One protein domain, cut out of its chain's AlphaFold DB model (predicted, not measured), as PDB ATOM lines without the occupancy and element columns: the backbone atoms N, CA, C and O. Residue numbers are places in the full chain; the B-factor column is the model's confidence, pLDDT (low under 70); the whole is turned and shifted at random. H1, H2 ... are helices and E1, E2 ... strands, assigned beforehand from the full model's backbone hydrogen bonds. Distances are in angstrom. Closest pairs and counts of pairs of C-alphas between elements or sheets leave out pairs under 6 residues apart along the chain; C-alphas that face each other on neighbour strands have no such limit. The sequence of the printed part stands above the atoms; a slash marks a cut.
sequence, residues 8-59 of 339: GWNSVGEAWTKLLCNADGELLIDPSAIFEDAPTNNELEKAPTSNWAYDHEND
ATOM      1  N   GLY A   8     102.428 142.576  89.193       75.69
ATOM      2  CA  GLY A   8     102.812 142.760  90.591       75.69
ATOM      3  C   GLY A   8     101.581 143.031  91.451       75.69
ATOM      4  O   GLY A   8     100.579 143.559  90.969       75.69
ATOM      5  N   TRP A   9     101.633 142.660  92.726       82.12
ATOM      6  CA  TRP A   9     100.545 142.921  93.666       82.12
ATOM      7  C   TRP A   9     100.588 144.377  94.154       82.12
ATOM      8  O   TRP A   9     101.583 144.803  94.737       82.12
ATOM      9  N   ASN A  10      99.519 145.148  93.928       78.88
ATOM     10  CA  ASN A  10      99.362 146.498  94.473       78.88
ATOM     11  C   ASN A  10      98.557 146.424  95.776       78.88
ATOM     12  O   ASN A  10      97.346 146.214  95.741       78.88
ATOM     13  N   SER A  11      99.218 146.626  96.917       60.78
ATOM     14  CA  SER A  11      98.599 146.525  98.245       60.78
ATOM     15  C   SER A  11      97.579 147.624  98.548       60.78
ATOM     16  O   SER A  11      96.690 147.406  99.361       60.78
ATOM     17  N   VAL A  12      97.664 148.785  97.892       70.12
ATOM     18  CA  VAL A  12      96.721 149.898  98.103       70.12
ATOM     19  C   VAL A  12      95.418 149.670  97.338       70.12
ATOM     20  O   VAL A  12      94.350 150.067  97.793       70.12
ATOM     21  N   GLY A  13      95.502 149.036  96.168       79.81
ATOM     22  CA  GLY A  13      94.342 148.700  95.340       79.81
ATOM     23  C   GLY A  13      93.828 147.269  95.515       79.81
ATOM     24  O   GLY A  13      92.866 146.916  94.841       79.81
ATOM     25  N   GLU A  14      94.495 146.458  96.344       86.56
ATOM     26  CA  GLU A  14      94.251 145.017  96.537       86.56
ATOM     27  C   GLU A  14      94.061 144.247  95.215       86.56
ATOM     28  O   GLU A  14      93.172 143.407  95.068       86.56
ATOM     29  N   ALA A  15      94.892 144.556  94.216       88.56
ATOM     30  CA  ALA A  15      94.762 143.993  92.876       88.56
ATOM     31  C   ALA A  15      96.116 143.726  92.211       88.56
ATOM     32  O   ALA A  15      97.087 144.469  92.383       88.56
ATOM     33  N   TRP A  16      96.154 142.693  91.367       74.44
ATOM     34  CA  TRP A  16      97.274 142.432  90.465       74.44
ATOM     35  C   TRP A  16      97.334 143.517  89.388       74.44
ATOM     36  O   TRP A  16      96.475 143.601  88.512       74.44
ATOM     37  N   THR A  17      98.355 144.367  89.464       78.44
ATOM     38  CA  THR A  17      98.604 145.458  88.522       78.44
ATOM     39  C   THR A  17      99.687 145.045  87.538       78.44
ATOM     40  O   THR A  17     100.710 144.469  87.906       78.44
ATOM     41  N   LYS A  18      99.468 145.350  86.262       72.88
ATOM     42  CA  LYS A  18     100.453 145.131  85.207       72.88
ATOM     43  C   LYS A  18     101.691 145.996  85.462       72.88
ATOM     44  O   LYS A  18     101.569 147.216  85.571       72.88
ATOM     45  N   LEU A  19     102.865 145.373  85.542       72.81
ATOM     46  CA  LEU A  19     104.129 146.095  85.658       72.81
ATOM     47  C   LEU A  19     104.451 146.781  84.321       72.81
ATOM     48  O   LEU A  19     104.108 146.280  83.246       72.81
ATOM     49  N   LEU A  20     105.066 147.963  84.388       75.62
ATOM     50  CA  LEU A  20     105.512 148.702  83.207       75.62
ATOM     51  C   LEU A  20     106.650 147.916  82.542       75.62
ATOM     52  O   LEU A  20     107.774 147.927  83.035       75.62
ATOM     53  N   CYS A  21     106.347 147.244  81.431       71.31
ATOM     54  CA  CYS A  21     107.311 146.505  80.617       71.31
ATOM     55  C   CYS A  21     107.329 147.034  79.175       71.31
ATOM     56  O   CYS A  21     106.312 147.545  78.690       71.31
ATOM     57  N   ASN A  22     108.466 146.917  78.484       75.38
ATOM     58  CA  ASN A  22     108.575 147.220  77.059       75.38
ATOM     59  C   ASN A  22     107.885 146.128  76.209       75.38
ATOM     60  O   ASN A  22     107.313 145.171  76.735       75.38
ATOM     61  N   ALA A  23     107.894 146.286  74.882       72.12
ATOM     62  CA  ALA A  23     107.248 145.340  73.965       72.12
ATOM     63  C   ALA A  23     107.854 143.921  74.014       72.12
ATOM     64  O   ALA A  23     107.168 142.965  73.650       72.12
ATOM     65  N   ASP A  24     109.087 143.798  74.508       72.31
ATOM     66  CA  ASP A  24     109.836 142.548  74.637       72.31
ATOM     67  C   ASP A  24     109.677 141.897  76.028       72.31
ATOM     68  O   ASP A  24     110.178 140.800  76.263       72.31
ATOM     69  N   GLY A  25     108.918 142.521  76.941       65.75
ATOM     70  CA  GLY A  25     108.637 141.998  78.284       65.75
ATOM     71  C   GLY A  25     109.663 142.389  79.353       65.75
ATOM     72  O   GLY A  25     109.557 141.929  80.488       65.75
ATOM     73  N   GLU A  26     110.620 143.259  79.031       70.38
ATOM     74  CA  GLU A  26     111.608 143.767  79.986       70.38
ATOM     75  C   GLU A  26     110.994 144.891  80.827       70.38
ATOM     76  O   GLU A  26     110.232 145.711  80.312       70.38
ATOM     77  N   LEU A  27     111.308 144.949  82.125       71.38
ATOM     78  CA  LEU A  27     110.869 146.038  83.003       71.38
ATOM     79  C   LEU A  27     111.379 147.390  82.473       71.38
ATOM     80  O   LEU A  27     112.563 147.557  82.211       71.38
ATOM     81  N   LEU A  28     110.479 148.371  82.340       74.00
ATOM     82  CA  LEU A  28     110.809 149.749  81.936       74.00
ATOM     83  C   LEU A  28     111.469 150.557  83.062       74.00
ATOM     84  O   LEU A  28     111.910 151.681  82.829       74.00
ATOM     85  N   ILE A  29     111.487 150.017  84.281       72.19
ATOM     86  CA  ILE A  29     112.215 150.597  85.405       72.19
ATOM     87  C   ILE A  29     113.608 149.989  85.371       72.19
ATOM     88  O   ILE A  29     113.754 148.786  85.579       72.19
ATOM     89  N   ASP A  30     114.608 150.824  85.102       72.69
ATOM     90  CA  ASP A  30     116.010 150.458  85.255       72.69
ATOM     91  C   ASP A  30     116.259 150.104  86.732       72.69
ATOM     92  O   ASP A  30     116.104 150.978  87.591       72.69
ATOM     93  N   PRO A  31     116.604 148.848  87.069       70.12
ATOM     94  CA  PRO A  31     116.859 148.452  88.449       70.12
ATOM     95  C   PRO A  31     117.944 149.304  89.123       70.12
ATOM     96  O   PRO A  31     117.880 149.496  90.332       70.12
ATOM     97  N   SER A  32     118.881 149.887  88.364       75.12
ATOM     98  CA  SER A  32     119.905 150.796  88.902       75.12
ATOM     99  C   SER A  32     119.348 152.135  89.413       75.12
ATOM    100  O   SER A  32     120.033 152.872  90.122       75.12
ATOM    101  N   ALA A  33     118.090 152.459  89.096       76.81
ATOM    102  CA  ALA A  33     117.406 153.632  89.634       76.81
ATOM    103  C   ALA A  33     116.894 153.421  91.069       76.81
ATOM    104  O   ALA A  33     116.628 154.402  91.759       76.81
ATOM    105  N   ILE A  34     116.742 152.166  91.505       80.44
ATOM    106  CA  ILE A  34     116.208 151.801  92.829       80.44
ATOM    107  C   ILE A  34     117.169 150.937  93.651       80.44
ATOM    108  O   ILE A  34     116.982 150.824  94.861       80.44
ATOM    109  N   PHE A  35     118.188 150.352  93.017       81.12
ATOM    110  CA  PHE A  35     119.231 149.569  93.667       81.12
ATOM    111  C   PHE A  35     120.615 150.184  93.440       81.12
ATOM    112  O   PHE A  35     120.918 150.644  92.340       81.12
ATOM    113  N   GLU A  36     121.468 150.144  94.462       80.38
ATOM    114  CA  GLU A  36     122.883 150.515  94.377       80.38
ATOM    115  C   GLU A  36     123.788 149.433  94.975       80.38
ATOM    116  O   GLU A  36     123.432 148.764  95.945       80.38
ATOM    117  N   ASP A  37     124.955 149.237  94.364       75.81
ATOM    118  CA  ASP A  37     125.969 148.300  94.839       75.81
ATOM    119  C   ASP A  37     126.920 149.066  95.773       75.81
ATOM    120  O   ASP A  37     127.662 149.939  95.324       75.81
ATOM    121  N   ALA A  38     126.822 148.765  97.072       80.81
ATOM    122  CA  ALA A  38     127.199 149.589  98.227       80.81
ATOM    123  C   ALA A  38     126.298 150.815  98.485       80.81
ATOM    124  O   ALA A  38     126.131 151.654  97.601       80.81
ATOM    125  N   PRO A  39     125.734 150.957  99.705       81.31
ATOM    126  CA  PRO A  39     124.898 152.090 100.047       81.31
ATOM    127  C   PRO A  39     125.730 153.372 100.060       81.31
ATOM    128  O   PRO A  39     126.754 153.472 100.750       81.31
ATOM    129  N   THR A  40     125.272 154.379  99.324       82.25
ATOM    130  CA  THR A  40     125.893 155.699  99.341       82.25
ATOM    131  C   THR A  40     125.487 156.413 100.627       82.25
ATOM    132  O   THR A  40     124.317 156.463 101.005       82.25
ATOM    133  N   ASN A  41     126.456 156.985 101.344       79.94
ATOM    134  CA  ASN A  41     126.180 157.576 102.648       79.94
ATOM    135  C   ASN A  41     125.169 158.741 102.537       79.94
ATOM    136  O   ASN A  41     125.450 159.746 101.883       79.94
ATOM    137  N   ASN A  42     124.040 158.631 103.246       77.06
ATOM    138  CA  ASN A  42     122.870 159.527 103.206       77.06
ATOM    139  C   ASN A  42     121.977 159.449 101.950       77.06
ATOM    140  O   ASN A  42     121.105 160.305 101.790       77.06
ATOM    141  N   GLU A  43     122.131 158.442 101.089       79.12
ATOM    142  CA  GLU A  43     121.146 158.150 100.042       79.12
ATOM    143  C   GLU A  43     120.004 157.314 100.650       79.12
ATOM    144  O   GLU A  43     120.223 156.220 101.162       79.12
ATOM    145  N   LEU A  44     118.776 157.849 100.662       76.38
ATOM    146  CA  LEU A  44     117.602 157.172 101.248       76.38
ATOM    147  C   LEU A  44     116.634 156.617 100.193       76.38
ATOM    148  O   LEU A  44     115.648 155.971 100.542       76.38
ATOM    149  N   GLU A  45     116.879 156.915  98.917       75.25
ATOM    150  CA  GLU A  45     115.970 156.592  97.811       75.25
ATOM    151  C   GLU A  45     116.330 155.280  97.098       75.25
ATOM    152  O   GLU A  45     115.527 154.781  96.309       75.25
ATOM    153  N   LYS A  46     117.501 154.696  97.395       79.56
ATOM    154  CA  LYS A  46     117.974 153.430  96.825       79.56
ATOM    155  C   LYS A  46     118.155 152.372  97.906       79.56
ATOM    156  O   LYS A  46     118.561 152.667  99.025       79.56
ATOM    157  N   ALA A  47     117.842 151.130  97.562       80.19
ATOM    158  CA  ALA A  47     118.142 149.973  98.392       80.19
ATOM    159  C   ALA A  47     119.509 149.383  97.999       80.19
ATOM    160  O   ALA A  47     119.846 149.374  96.813       80.19
ATOM    161  N   PRO A  48     120.296 148.847  98.946       81.81
ATOM    162  CA  PRO A  48     121.494 148.100  98.592       81.81
ATOM    163  C   PRO A  48     121.124 146.841  97.793       81.81
ATOM    164  O   PRO A  48     120.078 146.224  98.021       81.81
ATOM    165  N   THR A  49     121.977 146.451  96.850       81.38
ATOM    166  CA  THR A  49     121.855 145.175  96.133       81.38
ATOM    167  C   THR A  49     122.016 143.994  97.096       81.38
ATOM    168  O   THR A  49     122.677 144.076  98.136       81.38
ATOM    169  N   SER A  50     121.463 142.840  96.716       77.88
ATOM    170  CA  SER A  50     121.739 141.579  97.412       77.88
ATOM    171  C   SER A  50     123.220 141.194  97.366       77.88
ATOM    172  O   SER A  50     123.694 140.539  98.286       77.88
ATOM    173  N   ASN A  51     123.943 141.610  96.320       78.56
ATOM    174  CA  ASN A  51     125.375 141.349  96.182       78.56
ATOM    175  C   ASN A  51     126.170 142.100  97.248       78.56
ATOM    176  O   ASN A  51     126.975 141.480  97.928       78.56
ATOM    177  N   TRP A  52     125.875 143.381  97.484       79.50
ATOM    178  CA  TRP A  52     126.522 144.117  98.564       79.50
ATOM    179  C   TRP A  52     126.215 143.519  99.939       79.50
ATOM    180  O   TRP A  52     127.120 143.386 100.753       79.50
ATOM    181  N   ALA A  53     124.964 143.128 100.206       73.38
ATOM    182  CA  ALA A  53     124.619 142.491 101.479       73.38
ATOM    183  C   ALA A  53     125.391 141.173 101.690       73.38
ATOM    184  O   ALA A  53     125.882 140.924 102.786       73.38
ATOM    185  N   TYR A  54     125.538 140.372 100.631       74.31
ATOM    186  CA  TYR A  54     126.306 139.126 100.633       74.31
ATOM    187  C   TYR A  54     127.815 139.358 100.807       74.31
ATOM    188  O   TYR A  54     128.455 138.685 101.616       74.31
ATOM    189  N   ASP A  55     128.390 140.311 100.073       77.62
ATOM    190  CA  ASP A  55     129.815 140.637 100.154       77.62
ATOM    191  C   ASP A  55     130.157 141.231 101.528       77.62
ATOM    192  O   ASP A  55     131.178 140.883 102.114       77.62
ATOM    193  N   HIS A  56     129.271 142.059 102.090       70.38
ATOM    194  CA  HIS A  56     129.454 142.675 103.403       70.38
ATOM    195  C   HIS A  56     129.301 141.676 104.561       70.38
ATOM    196  O   HIS A  56     129.988 141.809 105.566       70.38
ATOM    197  N   GLU A  57     128.438 140.661 104.440       71.19
ATOM    198  CA  GLU A  57     128.325 139.581 105.435       71.19
ATOM    199  C   GLU A  57     129.571 138.679 105.454       71.19
ATOM    200  O   GLU A  57     129.996 138.217 106.514       71.19
ATOM    201  N   ASN A  58     130.184 138.455 104.287       70.44
ATOM    202  CA  ASN A  58     131.375 137.613 104.149       70.44
ATOM    203  C   ASN A  58     132.692 138.364 104.410       70.44
ATOM    204  O   ASN A  58     133.706 137.731 104.719       70.44
ATOM    205  N   ASP A  59     132.694 139.695 104.335       71.75
ATOM    206  CA  ASP A  59     133.825 140.537 104.722       71.75
ATOM    207  C   ASP A  59     133.761 140.897 106.216       71.75
ATOM    208  O   ASP A  59     133.374 141.990 106.636       71.75
TER     209      ASP A  59
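AT A GLANCE: This is residues 8 to 59 of the 339 residues of an uncharacterized protein of marine sediment metagenome (UniProt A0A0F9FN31). Little of this is regular structure: a small strand hairpin, E1 and E2, lies at one end and a short helix, H1, at the other, with a long winding stretch, residues 19 to 49, between them. The printed part has 52 residues, of which 16 are in named elements, in the order E1, E2, H1; the class is mixed, and the two-stranded sheet E1 - E2 is antiparallel. The whole is only just loose, close to extended, with a radius of gyration of the C-alphas of 14.8 A and spans of 40 by 28 by 21 A.

IN THESE COORDINATES: E1 is residues 8 to 10, from C-alpha 8 at (102.812, 142.760, 90.591). E2 is residues 15 to 18. H1 is residues 50 to 58, 12.4 A long, ending with C-alpha 58 at (131.375, 137.613, 104.149).

HOW THE PARTS SIT: E1 and E2 form a hairpin with a tight link, antiparallel at 132 degrees. The C-alphas of Trp 9 and Trp 16 face each other at 4.6 A, and N 17 and O 8, 2.8 A apart, are within hydrogen-bond range. Residues 35 to 36 pair with residues 47 to 48, parallel. E1 and H1 are apart. In H1 every O i to N i+4 pair is within hydrogen-bond range.

THE WHOLE: The C-alphas of Gly 13 and Asp 59 are the two farthest apart, 41.4 A. The printed part has no cut. The link from E2 to H1, 31 residues, is long. Mean pLDDT of the printed part is 76.0; residues 11 and 25 are under 70.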